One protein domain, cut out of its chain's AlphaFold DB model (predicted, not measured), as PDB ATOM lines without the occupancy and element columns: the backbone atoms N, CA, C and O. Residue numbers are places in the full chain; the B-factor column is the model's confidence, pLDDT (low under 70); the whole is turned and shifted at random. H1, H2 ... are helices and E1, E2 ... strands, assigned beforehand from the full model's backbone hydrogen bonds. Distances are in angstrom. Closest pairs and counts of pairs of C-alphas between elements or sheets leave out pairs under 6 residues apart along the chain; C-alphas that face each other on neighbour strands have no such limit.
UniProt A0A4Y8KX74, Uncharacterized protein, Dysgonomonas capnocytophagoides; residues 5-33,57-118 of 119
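This is residues 5 to 33 and 57 to 118 of the 119 residues of an uncharacterized protein of Dysgonomonas capnocytophagoides (UniProt A0A4Y8KX74). A five-stranded antiparallel sheet, twisted and gently curled, has helices H1 and H2 over one face and leaves its other face bare, with H1 over the E4 end and H2 beside the strands nearer the E1 end. Before E1 the printed part makes a loop that folds back to pair residues 5 to 6 with residues 13 to 14 of E1. The 91 printed residues include two named helices and five named strands, in the order E1 E2 E3 H1 E4 E5 H2; the sheet's order is E1, E2, E3, E5, E4, and the class is mixed, helices and strands. The whole is compact, with a radius of gyration of the C-alphas of 12.3 A and spans of 34 by 32 by 23 A.

Find C-alpha 13 at (134.190, 87.432, 55.060), where E1 begins; it covers residues 13 to 16. E2 is residues 22 to 25, and each of these two strands is 10.3 A long. E3, residues 59 to 63, runs 13.2 A. E5, residues 92 to 97, runs 16.0 A, and E4, residues 81 to 87, runs 17.1 A. H1, residues 69 to 76, is 10.9 A long. H2, residues 103 to 116, is the longest helix at 19.9 A and ends at C-alpha 116, (116.868, 82.880, 66.303).

Start at the sheet, which is twisted, its C-alphas lying up to 4.5 A off its best plane. In the hairpin E1 and E2, look at N 13 and O 25, 2.8 A apart. Between E2 and E3, N 24 and O 62 are 2.8 A apart, and between E3 and E5, N 61 and O 93 are 2.8 A apart. In the hairpin E4 and E5, N 87 and O 92 are 2.8 A apart. E1 and E4 are the edge strands, and they are apart. H1 and H2 make two layers with the sheet, helices on one face of it. H1 lies over E4 at a height of 9.3 A over the sheet, along the strands at 18 degrees to E4 on the local plane; E5 is only just not under it, with 2 of its C-alphas falling there. E3, H1 and E4 form a split strand-helix-strand unit, two strands running the same way with E5 between them, and its crossover is right-handed. H2 is on the sheet at a height of 4.8 A, over none of the strands, and is near E1 and E2. With residues 109 to 113 alone, H2 touches H1; the closest C-alphas, of Leu 75 and Val 109, are 6.8 A apart, and the tilt is shallow at 33 degrees, only just short of steep, opposite ways. In H1 and H2 every O i to N i+4 pair is within hydrogen-bond range.

The two C-alphas farthest apart, of Asn 19 and Glu 31, are 34.8 A from each other. Residues 34 to 56 are not printed; look across this cut from C-alpha 33 to C-alpha 57, 5.6 A. The links printed whole are tight, and E2 to E3 is the link across the cut. Mean pLDDT of the printed part is 90.3, and residues 8 to 10 are under 70.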
ATOM      1  N   GLN A   5     131.396  83.660  53.079       86.12
ATOM      2  CA  GLN A   5     132.378  83.532  52.006       86.12
ATOM      3  C   GLN A   5     133.283  84.763  51.968       86.12
ATOM      4  O   GLN A   5     132.819  85.866  52.267       86.12
ATOM      5  N   PRO A   6     134.567  84.607  51.600       80.56
ATOM      6  CA  PRO A   6     135.411  85.749  51.282       80.56
ATOM      7  C   PRO A   6     134.781  86.555  50.147       80.56
ATOM      8  O   PRO A   6     134.471  86.007  49.085       80.56
ATOM      9  N   THR A   7     134.608  87.855  50.350       75.88
ATOM     10  CA  THR A   7     134.085  88.732  49.302       75.88
ATOM     11  C   THR A   7     135.220  89.072  48.336       75.88
ATOM     12  O   THR A   7     136.266  89.579  48.746       75.88
ATOM     13  N   GLN A   8     135.052  88.768  47.043       69.81
ATOM     14  CA  GLN A   8     136.102  88.988  46.040       69.81
ATOM     15  C   GLN A   8     136.571  90.450  46.028       69.81
ATOM     16  O   GLN A   8     135.766  91.375  45.943       69.81
ATOM     17  N   GLY A   9     137.889  90.652  46.118       64.50
ATOM     18  CA  GLY A   9     138.501  91.982  46.137       64.50
ATOM     19  C   GLY A   9     138.328  92.757  47.449       64.50
ATOM     20  O   GLY A   9     138.723  93.919  47.507       64.50
ATOM     21  N   GLN A  10     137.770  92.145  48.499       68.50
ATOM     22  CA  GLN A  10     137.572  92.779  49.803       68.50
ATOM     23  C   GLN A  10     138.306  92.038  50.926       68.50
ATOM     24  O   GLN A  10     138.575  90.842  50.855       68.50
ATOM     25  N   LEU A  11     138.595  92.766  52.007       81.00
ATOM     26  CA  LEU A  11     139.249  92.254  53.218       81.00
ATOM     27  C   LEU A  11     138.243  91.654  54.221       81.00
ATOM     28  O   LEU A  11     138.475  91.691  55.432       81.00
ATOM     29  N   PHE A  12     137.107  91.155  53.729       86.94
ATOM     30  CA  PHE A  12     135.985  90.712  54.552       86.94
ATOM     31  C   PHE A  12     135.493  89.326  54.154       86.94
ATOM     32  O   PHE A  12     135.479  88.947  52.983       86.94
ATOM     33  N   ILE A  13     135.046  88.602  55.169       89.62
ATOM     34  CA  ILE A  13     134.190  87.432  55.060       89.62
ATOM     35  C   ILE A  13     132.771  87.926  55.305       89.62
ATOM     36  O   ILE A  13     132.506  88.541  56.338       89.62
ATOM     37  N   THR A  14     131.870  87.656  54.366       92.06
ATOM     38  CA  THR A  14     130.478  88.106  54.424       92.06
ATOM     39  C   THR A  14     129.542  86.908  54.365       92.06
ATOM     40  O   THR A  14     129.701  86.016  53.534       92.06
ATOM     41  N   GLY A  15     128.558  86.888  55.258       92.38
ATOM     42  CA  GLY A  15     127.413  85.989  55.217       92.38
ATOM     43  C   GLY A  15     126.145  86.774  54.907       92.38
ATOM     44  O   GLY A  15     125.966  87.887  55.406       92.38
ATOM     45  N   MET A  16     125.272  86.189  54.091       92.19
ATOM     46  CA  MET A  16     123.950  86.729  53.778       92.19
ATOM     47  C   MET A  16     122.864  85.811  54.344       92.19
ATOM     48  O   MET A  16     122.902  84.595  54.127       92.19
ATOM     49  N   THR A  17     121.932  86.384  55.099       87.38
ATOM     50  CA  THR A  17     120.755  85.703  55.647       87.38
ATOM     51  C   THR A  17     119.701  85.475  54.551       87.38
ATOM     52  O   THR A  17     119.776  86.097  53.489       87.38
ATOM     53  N   PRO A  18     118.692  84.610  54.775       84.19
ATOM     54  CA  PRO A  18     117.570  84.452  53.846       84.19
ATOM     55  C   PRO A  18     116.727  85.720  53.635       84.19
ATOM     56  O   PRO A  18     116.061  85.817  52.609       84.19
ATOM     57  N   ASN A  19     116.746  86.675  54.575       86.69
ATOM     58  CA  ASN A  19     115.992  87.932  54.493       86.69
ATOM     59  C   ASN A  19     116.866  89.119  54.031       86.69
ATOM     60  O   ASN A  19     116.655  90.256  54.461       86.69
ATOM     61  N   ASP A  20     117.873  88.853  53.193       89.50
ATOM     62  CA  ASP A  20     118.775  89.851  52.597       89.50
ATOM     63  C   ASP A  20     119.557  90.703  53.618       89.50
ATOM     64  O   ASP A  20     120.008  91.824  53.336       89.50
ATOM     65  N   ARG A  21     119.765  90.182  54.834       92.56
ATOM     66  CA  ARG A  21     120.671  90.804  55.802       92.56
ATOM     67  C   ARG A  21     122.083  90.310  55.592       92.56
ATOM     68  O   ARG A  21     122.323  89.146  55.299       92.56
ATOM     69  N   THR A  22     123.039  91.202  55.772       93.12
ATOM     70  CA  THR A  22     124.457  90.903  55.596       93.12
ATOM     71  C   THR A  22     125.182  91.076  56.910       93.12
ATOM     72  O   THR A  22     124.976  92.082  57.588       93.12
ATOM     73  N   ILE A  23     126.065  90.135  57.230       94.38
ATOM     74  CA  ILE A  23     126.996  90.212  58.355       94.38
ATOM     75  C   ILE A  23     128.401  90.011  57.796       94.38
ATOM     76  O   ILE A  23     128.652  89.022  57.112       94.38
ATOM     77  N   SER A  24     129.314  90.939  58.070       93.81
ATOM     78  CA  SER A  24     130.685  90.921  57.558       93.81
ATOM     79  C   SER A  24     131.703  91.118  58.671       93.81
ATOM     80  O   SER A  24     131.492  91.928  59.566       93.81
ATOM     81  N   PHE A  25     132.834  90.429  58.603       92.56
ATOM     82  CA  PHE A  25     133.964  90.632  59.511       92.56
ATOM     83  C   PHE A  25     135.278  90.343  58.781       92.56
ATOM     84  O   PHE A  25     135.293  89.647  57.766       92.56
ATOM     85  N   SER A  26     136.390  90.916  59.241       88.00
ATOM     86  CA  SER A  26     137.692  90.644  58.620       88.00
ATOM     87  C   SER A  26     138.206  89.252  59.001       88.00
ATOM     88  O   SER A  26     138.014  88.855  60.154       88.00
ATOM     89  N   PRO A  27     138.884  88.534  58.082       85.00
ATOM     90  CA  PRO A  27     139.560  87.284  58.405       85.00
ATOM     91  C   PRO A  27     140.469  87.438  59.618       85.00
ATOM     92  O   PRO A  27     141.125  88.469  59.801       85.00
ATOM     93  N   ILE A  28     140.509  86.399  60.444       84.06
ATOM     94  CA  ILE A  28     141.184  86.461  61.735       84.06
ATOM     95  C   ILE A  28     142.469  85.647  61.668       84.06
ATOM     96  O   ILE A  28     142.443  84.418  61.597       84.06
ATOM     97  N   ASP A  29     143.601  86.345  61.719       82.19
ATOM     98  CA  ASP A  29     144.916  85.718  61.786       82.19
ATOM     99  C   ASP A  29     145.103  85.027  63.145       82.19
ATOM    100  O   ASP A  29     145.255  85.675  64.186       82.19
ATOM    101  N   ARG A  30     145.069  83.690  63.127       78.31
ATOM    102  CA  ARG A  30     145.159  82.855  64.331       78.31
ATOM    103  C   ARG A  30     146.502  82.989  65.038       78.31
ATOM    104  O   ARG A  30     146.531  82.878  66.258       78.31
ATOM    105  N   GLU A  31     147.588  83.240  64.309       81.56
ATOM    106  CA  GLU A  31     148.929  83.362  64.899       81.56
ATOM    107  C   GLU A  31     149.082  84.664  65.689       81.56
ATOM    108  O   GLU A  31     149.879  84.759  66.623       81.56
ATOM    109  N   ARG A  32     148.279  85.672  65.339       80.06
ATOM    110  CA  ARG A  32     148.278  86.996  65.972       80.06
ATOM    111  C   ARG A  32     147.150  87.168  66.982       80.06
ATOM    112  O   ARG A  32     146.990  88.263  67.530       80.06
ATOM    113  N   LEU A  33     146.366  86.117  67.220       84.81
ATOM    114  CA  LEU A  33     145.215  86.179  68.099       84.81
ATOM    115  C   LEU A  33     145.652  86.197  69.569       84.81
ATOM    116  O   LEU A  33     146.263  85.257  70.072       84.81
ATOM    117  N   SER A  57     143.265  90.988  70.701       86.00
ATOM    118  CA  SER A  57     142.719  91.066  69.355       86.00
ATOM    119  C   SER A  57     141.295  91.604  69.425       86.00
ATOM    120  O   SER A  57     140.497  91.170  70.245       86.00
ATOM    121  N   LYS A  58     140.963  92.559  68.560       88.62
ATOM    122  CA  LYS A  58     139.597  93.060  68.397       88.62
ATOM    123  C   LYS A  58     139.058  92.531  67.085       88.62
ATOM    124  O   LYS A  58     139.750  92.600  66.070       88.62
ATOM    125  N   VAL A  59     137.824  92.048  67.099       91.06
ATOM    126  CA  VAL A  59     137.104  91.703  65.873       91.06
ATOM    127  C   VAL A  59     135.981  92.707  65.707       91.06
ATOM    128  O   VAL A  59     135.226  92.983  66.642       91.06
ATOM    129  N   ILE A  60     135.900  93.279  64.513       92.69
ATOM    130  CA  ILE A  60     134.826  94.188  64.143       92.69
ATOM    131  C   ILE A  60     133.884  93.441  63.210       92.69
ATOM    132  O   ILE A  60     134.304  92.938  62.167       92.69
ATOM    133  N   ILE A  61     132.618  93.400  63.601       94.81
ATOM    134  CA  ILE A  61     131.517  92.867  62.813       94.81
ATOM    135  C   ILE A  61     130.702  94.050  62.294       94.81
ATOM    136  O   ILE A  61     130.327  94.940  63.057       94.81
ATOM    137  N   TYR A  62     130.423  94.042  61.001       95.06
ATOM    138  CA  TYR A  62     129.559  94.986  60.309       95.06
ATOM    139  C   TYR A  62     128.275  94.275  59.901       95.06
ATOM    140  O   TYR A  62     128.319  93.137  59.437       95.06
ATOM    141  N   ALA A  63     127.141  94.942  60.049       94.25
ATOM    142  CA  ALA A  63     125.841  94.441  59.634       94.25
ATOM    143  C   ALA A  63     125.089  95.492  58.812       94.25
ATOM    144  O   ALA A  63     125.439  96.664  58.846       94.25
ATOM    145  N   ASN A  64     124.038  95.088  58.094       94.50
ATOM    146  CA  ASN A  64     123.073  96.021  57.486       94.50
ATOM    147  C   ASN A  64     121.776  96.152  58.319       94.50
ATOM    148  O   ASN A  64     120.707  96.504  57.808       94.50
ATOM    149  N   PHE A  65     121.852  95.827  59.611       93.75
ATOM    150  CA  PHE A  65     120.763  95.924  60.579       93.75
ATOM    151  C   PHE A  65     121.287  96.386  61.942       93.75
ATOM    152  O   PHE A  65     122.485  96.345  62.218       93.75
ATOM    153  N   SER A  66     120.371  96.839  62.796       94.56
ATOM    154  CA  SER A  66     120.684  97.264  64.161       94.56
ATOM    155  C   SER A  66     120.729  96.069  65.109       94.56
ATOM    156  O   SER A  66     119.825  95.232  65.102       94.56
ATOM    157  N   PHE A  67     121.730  96.029  65.983       94.06
ATOM    158  CA  PHE A  67     121.817  95.025  67.033       94.06
ATOM    159  C   PHE A  67     120.936  95.433  68.216       94.06
ATOM    160  O   PHE A  67     121.088  96.511  68.802       94.06
ATOM    161  N   SER A  68     120.004  94.554  68.576       95.38
ATOM    162  CA  SER A  68     119.182  94.702  69.776       95.38
ATOM    163  C   SER A  68     119.904  94.139  71.006       95.38
ATOM    164  O   SER A  68     120.735  93.242  70.880       95.38
ATOM    165  N   MET A  69     119.565  94.610  72.211       94.81
ATOM    166  CA  MET A  69     120.144  94.062  73.450       94.81
ATOM    167  C   MET A  69     119.983  92.532  73.568       94.81
ATOM    168  O   MET A  69     120.976  91.877  73.879       94.81
ATOM    169  N   PRO A  70     118.819  91.927  73.243       96.81
ATOM    170  CA  PRO A  70     118.686  90.470  73.223       96.81
ATOM    171  C   PRO A  70     119.671  89.755  72.289       96.81
ATOM    172  O   PRO A  70     120.150  88.679  72.637       96.81
ATOM    173  N   MET A  71     120.000  90.342  71.130       96.00
ATOM    174  CA  MET A  71     120.999  89.773  70.216       96.00
ATOM    175  C   MET A  71     122.395  89.796  70.837       96.00
ATOM    176  O   MET A  71     123.119  88.810  70.745       96.00
ATOM    177  N   LEU A  72     122.762  90.898  71.501       95.62
ATOM    178  CA  LEU A  72     124.056  91.020  72.177       95.62
ATOM    179  C   LEU A  72     124.189  89.994  73.306       95.62
ATOM    180  O   LEU A  72     125.189  89.287  73.378       95.62
ATOM    181  N   THR A  73     123.150  89.849  74.130       94.06
ATOM    182  CA  THR A  73     123.120  88.831  75.187       94.06
ATOM    183  C   THR A  73     123.231  87.421  74.617       94.06
ATOM    184  O   THR A  73     123.895  86.573  75.205       94.06
ATOM    185  N   GLU A  74     122.589  87.142  73.482       95.50
ATOM    186  CA  GLU A  74     122.693  85.832  72.844       95.50
ATOM    187  C   GLU A  74     124.107  85.550  72.326       95.50
ATOM    188  O   GLU A  74     124.621  84.455  72.543       95.50
ATOM    189  N   LEU A  75     124.765  86.542  71.719       94.75
ATOM    190  CA  LEU A  75     126.153  86.422  71.269       94.75
ATOM    191  C   LEU A  75     127.098  86.056  72.421       94.75
ATOM    192  O   LEU A  75     127.939  85.171  72.271       94.75
ATOM    193  N   GLU A  76     126.945  86.684  73.586       92.75
ATOM    194  CA  GLU A  76     127.810  86.436  74.748       92.75
ATOM    195  C   GLU A  76     127.567  85.071  75.413       92.75
ATOM    196  O   GLU A  76     128.482  84.504  76.014       92.75
ATOM    197  N   LYS A  77     126.383  84.460  75.240       95.00
ATOM    198  CA  LYS A  77     126.122  83.088  75.724       95.00
ATOM    199  C   LYS A  77     127.018  82.038  75.078       95.00
ATOM    200  O   LYS A  77     127.197  80.971  75.665       95.00
ATOM    201  N   SER A  78     127.594  82.333  73.913       94.06
ATOM    202  CA  SER A  78     128.569  81.459  73.255       94.06
ATOM    203  C   SER A  78     129.837  81.240  74.087       94.06
ATOM    204  O   SER A  78     130.531  80.246  73.882       94.06
ATOM    205  N   LYS A  79     130.153  82.155  75.020       93.12
ATOM    206  CA  LYS A  79     131.364  82.147  75.863       93.12
ATOM    207  C   LYS A  79     132.688  82.129  75.090       93.12
ATOM    208  O   LYS A  79     133.738  81.915  75.688       93.12
ATOM    209  N   ILE A  80     132.661  82.379  73.781       93.50
ATOM    210  CA  ILE A  80     133.868  82.519  72.954       93.50
ATOM    211  C   ILE A  80     134.206  83.981  72.668       93.50
ATOM    212  O   ILE A  80     135.231  84.267  72.064       93.50
ATOM    213  N   LEU A  81     133.345  84.918  73.054       93.94
ATOM    214  CA  LEU A  81     133.532  86.343  72.828       93.94
ATOM    215  C   LEU A  81     132.858  87.150  73.936       93.94
ATOM    216  O   LEU A  81     131.947  86.656  74.599       93.94
ATOM    217  N   ILE A  82     133.278  88.402  74.078       92.75
ATOM    218  CA  ILE A  82     132.582  89.433  74.852       92.75
ATOM    219  C   ILE A  82     132.327  90.645  73.958       92.75
ATOM    220  O   ILE A  82     133.163  90.996  73.115       92.75
ATOM    221  N   VAL A  83     131.172  91.286  74.119       91.88
ATOM    222  CA  VAL A  83     130.831  92.502  73.386       91.88
ATOM    223  C   VAL A  83     131.470  93.700  74.083       91.88
ATOM    224  O   VAL A  83     131.129  94.047  75.206       91.88
ATOM    225  N   SER A  84     132.387  94.376  73.392       90.50
ATOM    226  CA  SER A  84     133.038  95.586  73.908       90.50
ATOM    227  C   SER A  84     132.252  96.851  73.574       90.50
ATOM    228  O   SER A  84     132.141  97.760  74.394       90.50
ATOM    229  N   LYS A  85     131.728  96.942  72.347       90.62
ATOM    230  CA  LYS A  85     131.020  98.133  71.869       90.62
ATOM    231  C   LYS A  85     130.014  97.773  70.791       90.62
ATOM    232  O   LYS A  85     130.340  97.026  69.875       90.62
ATOM    233  N   CYS A  86     128.836  98.383  70.847       93.19
ATOM    234  CA  CYS A  86     127.826  98.336  69.795       93.19
ATOM    235  C   CYS A  86     127.536  99.762  69.300       93.19
ATOM    236  O   CYS A  86     127.416 100.688  70.103       93.19
ATOM    237  N   SER A  87     127.446  99.956  67.985       93.88
ATOM    238  CA  SER A  87     127.041 101.216  67.360       93.88
ATOM    239  C   SER A  87     125.990 100.931  66.296       93.88
ATOM    240  O   SER A  87     126.317 100.459  65.211       93.88
ATOM    241  N   ASN A  88     124.728 101.246  66.590       91.69
ATOM    242  CA  ASN A  88     123.633 101.057  65.635       91.69
ATOM    243  C   ASN A  88     123.656 102.084  64.493       91.69
ATOM    244  O   ASN A  88     123.263 101.746  63.385       91.69
ATOM    245  N   GLU A  89     124.189 103.290  64.718       91.81
ATOM    246  CA  GLU A  89     124.393 104.288  63.653       91.81
ATOM    247  C   GLU A  89     125.353 103.789  62.569       91.81
ATOM    248  O   GLU A  89     125.139 104.025  61.385       91.81
ATOM    249  N   ARG A  90     126.410 103.078  62.980       90.50
ATOM    250  CA  ARG A  90     127.402 102.481  62.073       90.50
ATOM    251  C   ARG A  90     127.114 101.015  61.754       90.50
ATOM    252  O   ARG A  90     127.912 100.395  61.063       90.50
ATOM    253  N   GLN A  91     126.030 100.468  62.310       94.31
ATOM    254  CA  GLN A  91     125.662  99.051  62.253       94.31
ATOM    255  C   GLN A  91     126.861  98.125  62.527       94.31
ATOM    256  O   GLN A  91     127.158  97.189  61.786       94.31
ATOM    257  N   GLN A  92     127.590  98.431  63.602       95.44
ATOM    258  CA  GLN A  92     128.883  97.841  63.926       95.44
ATOM    259  C   GLN A  92     128.893  97.268  65.344       95.44
ATOM    260  O   GLN A  92     128.446  97.911  66.297       95.44
ATOM    261  N   LEU A  93     129.509  96.099  65.495       95.25
ATOM    262  CA  LEU A  93     129.802  95.458  66.769       95.25
ATOM    263  C   LEU A  93     131.314  95.241  66.902       95.25
ATOM    264  O   LEU A  93     131.966  94.747  65.988       95.25
ATOM    265  N   THR A  94     131.888  95.621  68.041       92.56
ATOM    266  CA  THR A  94     133.272  95.300  68.409       92.56
ATOM    267  C   THR A  94     133.248  94.238  69.491       92.56
ATOM    268  O   THR A  94     132.639  94.452  70.542       92.56
ATOM    269  N   ILE A  95     133.929  93.125  69.244       93.69
ATOM    270  CA  ILE A  95     134.046  92.018  70.190       93.69
ATOM    271  C   ILE A  95     135.512  91.768  70.543       93.69
ATOM    272  O   ILE A  95     136.411  91.998  69.723       93.69
ATOM    273  N   PHE A  96     135.734  91.246  71.743       92.50
ATOM    274  CA  PHE A  96     136.993  90.606  72.099       92.50
ATOM    275  C   PHE A  96     136.818  89.084  72.068       92.50
ATOM    276  O   PHE A  96     135.846  88.580  72.632       92.50
ATOM    277  N   PRO A  97     137.732  88.340  71.426       92.31
ATOM    278  CA  PRO A  97     137.732  86.890  71.447       92.31
ATOM    279  C   PRO A  97     138.182  86.379  72.821       92.31
ATOM    280  O   PRO A  97     139.138  86.889  73.407       92.31
ATOM    281  N   LEU A  98     137.513  85.338  73.307       91.75
ATOM    282  CA  LEU A  98     137.836  84.602  74.531       91.75
ATOM    283  C   LEU A  98     138.496  83.262  74.195       91.75
ATOM    284  O   LEU A  98     138.528  82.836  73.037       91.75
ATOM    285  N   PHE A  99     139.006  82.569  75.215       88.75
ATOM    286  CA  PHE A  99     139.587  81.240  75.037       88.75
ATOM    287  C   PHE A  99     138.624  80.296  74.299       88.75
ATOM    288  O   PHE A  99     137.441  80.191  74.617       88.75
ATOM    289  N   GLY A 100     139.143  79.600  73.288       86.06
ATOM    290  CA  GLY A 100     138.349  78.711  72.445       86.06
ATOM    291  C   GLY A 100     137.645  79.395  71.270       86.06
ATOM    292  O   GLY A 100     136.979  78.685  70.515       86.06
ATOM    293  N   PHE A 101     137.812  80.707  71.078       92.50
ATOM    294  CA  PHE A 101     137.375  81.414  69.875       92.50
ATOM    295  C   PHE A 101     138.077  80.894  68.615       92.50
ATOM    296  O   PHE A 101     139.286  80.658  68.591       92.50
ATOM    297  N   SER A 102     137.307  80.749  67.541       90.50
ATOM    298  CA  SER A 102     137.807  80.522  66.189       90.50
ATOM    299  C   SER A 102     136.837  81.133  65.185       90.50
ATOM    300  O   SER A 102     135.667  81.351  65.496       90.50
ATOM    301  N   GLU A 103     137.310  81.375  63.966       90.00
ATOM    302  CA  GLU A 103     136.463  81.905  62.897       90.00
ATOM    303  C   GLU A 103     135.250  81.007  62.613       90.00
ATOM    304  O   GLU A 103     134.132  81.502  62.525       90.00
ATOM    305  N   SER A 104     135.445  79.686  62.547       90.69
ATOM    306  CA  SER A 104     134.355  78.728  62.323       90.69
ATOM    307  C   SER A 104     133.293  78.812  63.420       90.69
ATOM    308  O   SER A 104     132.109  78.883  63.115       90.69
ATOM    309  N   LYS A 105     133.707  78.911  64.690       93.25
ATOM    310  CA  LYS A 105     132.764  79.066  65.803       93.25
ATOM    311  C   LYS A 105     132.063  80.423  65.795       93.25
ATOM    312  O   LYS A 105     130.899  80.504  66.159       93.25
ATOM    313  N   LEU A 106     132.746  81.493  65.376       93.75
ATOM    314  CA  LEU A 106     132.095  82.791  65.192       93.75
ATOM    315  C   LEU A 106     131.006  82.698  64.114       93.75
ATOM    316  O   LEU A 106     129.909  83.205  64.322       93.75
ATOM    317  N   GLN A 107     131.283  82.034  62.989       93.19
ATOM    318  CA  GLN A 107     130.297  81.822  61.925       93.19
ATOM    319  C   GLN A 107     129.095  80.998  62.407       93.19
ATOM    320  O   GLN A 107     127.966  81.367  62.094       93.19
ATOM    321  N   GLU A 108     129.320  79.941  63.194       93.00
ATOM    322  CA  GLU A 108     128.256  79.150  63.836       93.00
ATOM    323  C   GLU A 108     127.385  80.024  64.750       93.00
ATOM    324  O   GLU A 108     126.173  80.082  64.578       93.00
ATOM    325  N   VAL A 109     128.000  80.803  65.646       94.62
ATOM    326  CA  VAL A 109     127.276  81.700  66.562       94.62
ATOM    327  C   VAL A 109     126.471  82.765  65.807       94.62
ATOM    328  O   VAL A 109     125.339  83.072  66.177       94.62
ATOM    329  N   LEU A 110     127.031  83.345  64.743       94.00
ATOM    330  CA  LEU A 110     126.331  84.329  63.910       94.00
ATOM    331  C   LEU A 110     125.197  83.694  63.092       94.00
ATOM    332  O   LEU A 110     124.177  84.343  62.855       94.00
ATOM    333  N   PHE A 111     125.361  82.440  62.672       91.88
ATOM    334  CA  PHE A 111     124.306  81.671  62.028       91.88
ATOM    335  C   PHE A 111     123.153  81.396  63.001       91.88
ATOM    336  O   PHE A 111     122.019  81.758  62.693       91.88
ATOM    337  N   ASP A 112     123.438  80.887  64.198       93.00
ATOM    338  CA  ASP A 112     122.423  80.643  65.230       93.00
ATOM    339  C   ASP A 112     121.674  81.935  65.593       93.00
ATOM    340  O   ASP A 112     120.448  81.947  65.732       93.00
ATOM    341  N   LEU A 113     122.400  83.058  65.682       93.69
ATOM    342  CA  LEU A 113     121.805  84.377  65.892       93.69
ATOM    343  C   LEU A 113     120.821  84.731  64.767       93.69
ATOM    344  O   LEU A 113     119.724  85.222  65.037       93.69
ATOM    345  N   SER A 114     121.199  84.483  63.513       91.38
ATOM    346  CA  SER A 114     120.346  84.788  62.365       91.38
ATOM    347  C   SER A 114     119.044  83.993  62.360       91.38
ATOM    348  O   SER A 114     117.985  84.577  62.134       91.38
ATOM    349  N   GLU A 115     119.099  82.699  62.687       91.38
ATOM    350  CA  GLU A 115     117.907  81.855  62.758       91.38
ATOM    351  C   GLU A 115     117.011  82.285  63.918       91.38
ATOM    352  O   GLU A 115     115.804  82.463  63.751       91.38
ATOM    353  N   LYS A 116     117.608  82.529  65.090       93.94
ATOM    354  CA  LYS A 116     116.868  82.880  66.303       93.94
ATOM    355  C   LYS A 116     116.107  84.198  66.191       93.94
ATOM    356  O   LYS A 116     115.030  84.332  66.768       93.94
ATOM    357  N   PHE A 117     116.672  85.175  65.488       93.06
ATOM    358  CA  PHE A 117     116.090  86.511  65.361       93.06
ATOM    359  C   PHE A 117     115.415  86.764  64.009       93.06
ATOM    360  O   PHE A 117     114.996  87.893  63.760       93.06
ATOM    361  N   ASN A 118     115.273  85.727  63.172       90.00
ATOM    362  CA  ASN A 118     114.712  85.816  61.822       90.00
ATOM    363  C   ASN A 118     115.333  86.974  61.020       90.00
ATOM    364  O   ASN A 118     114.632  87.839  60.485       90.00
TER     365      ASN A 118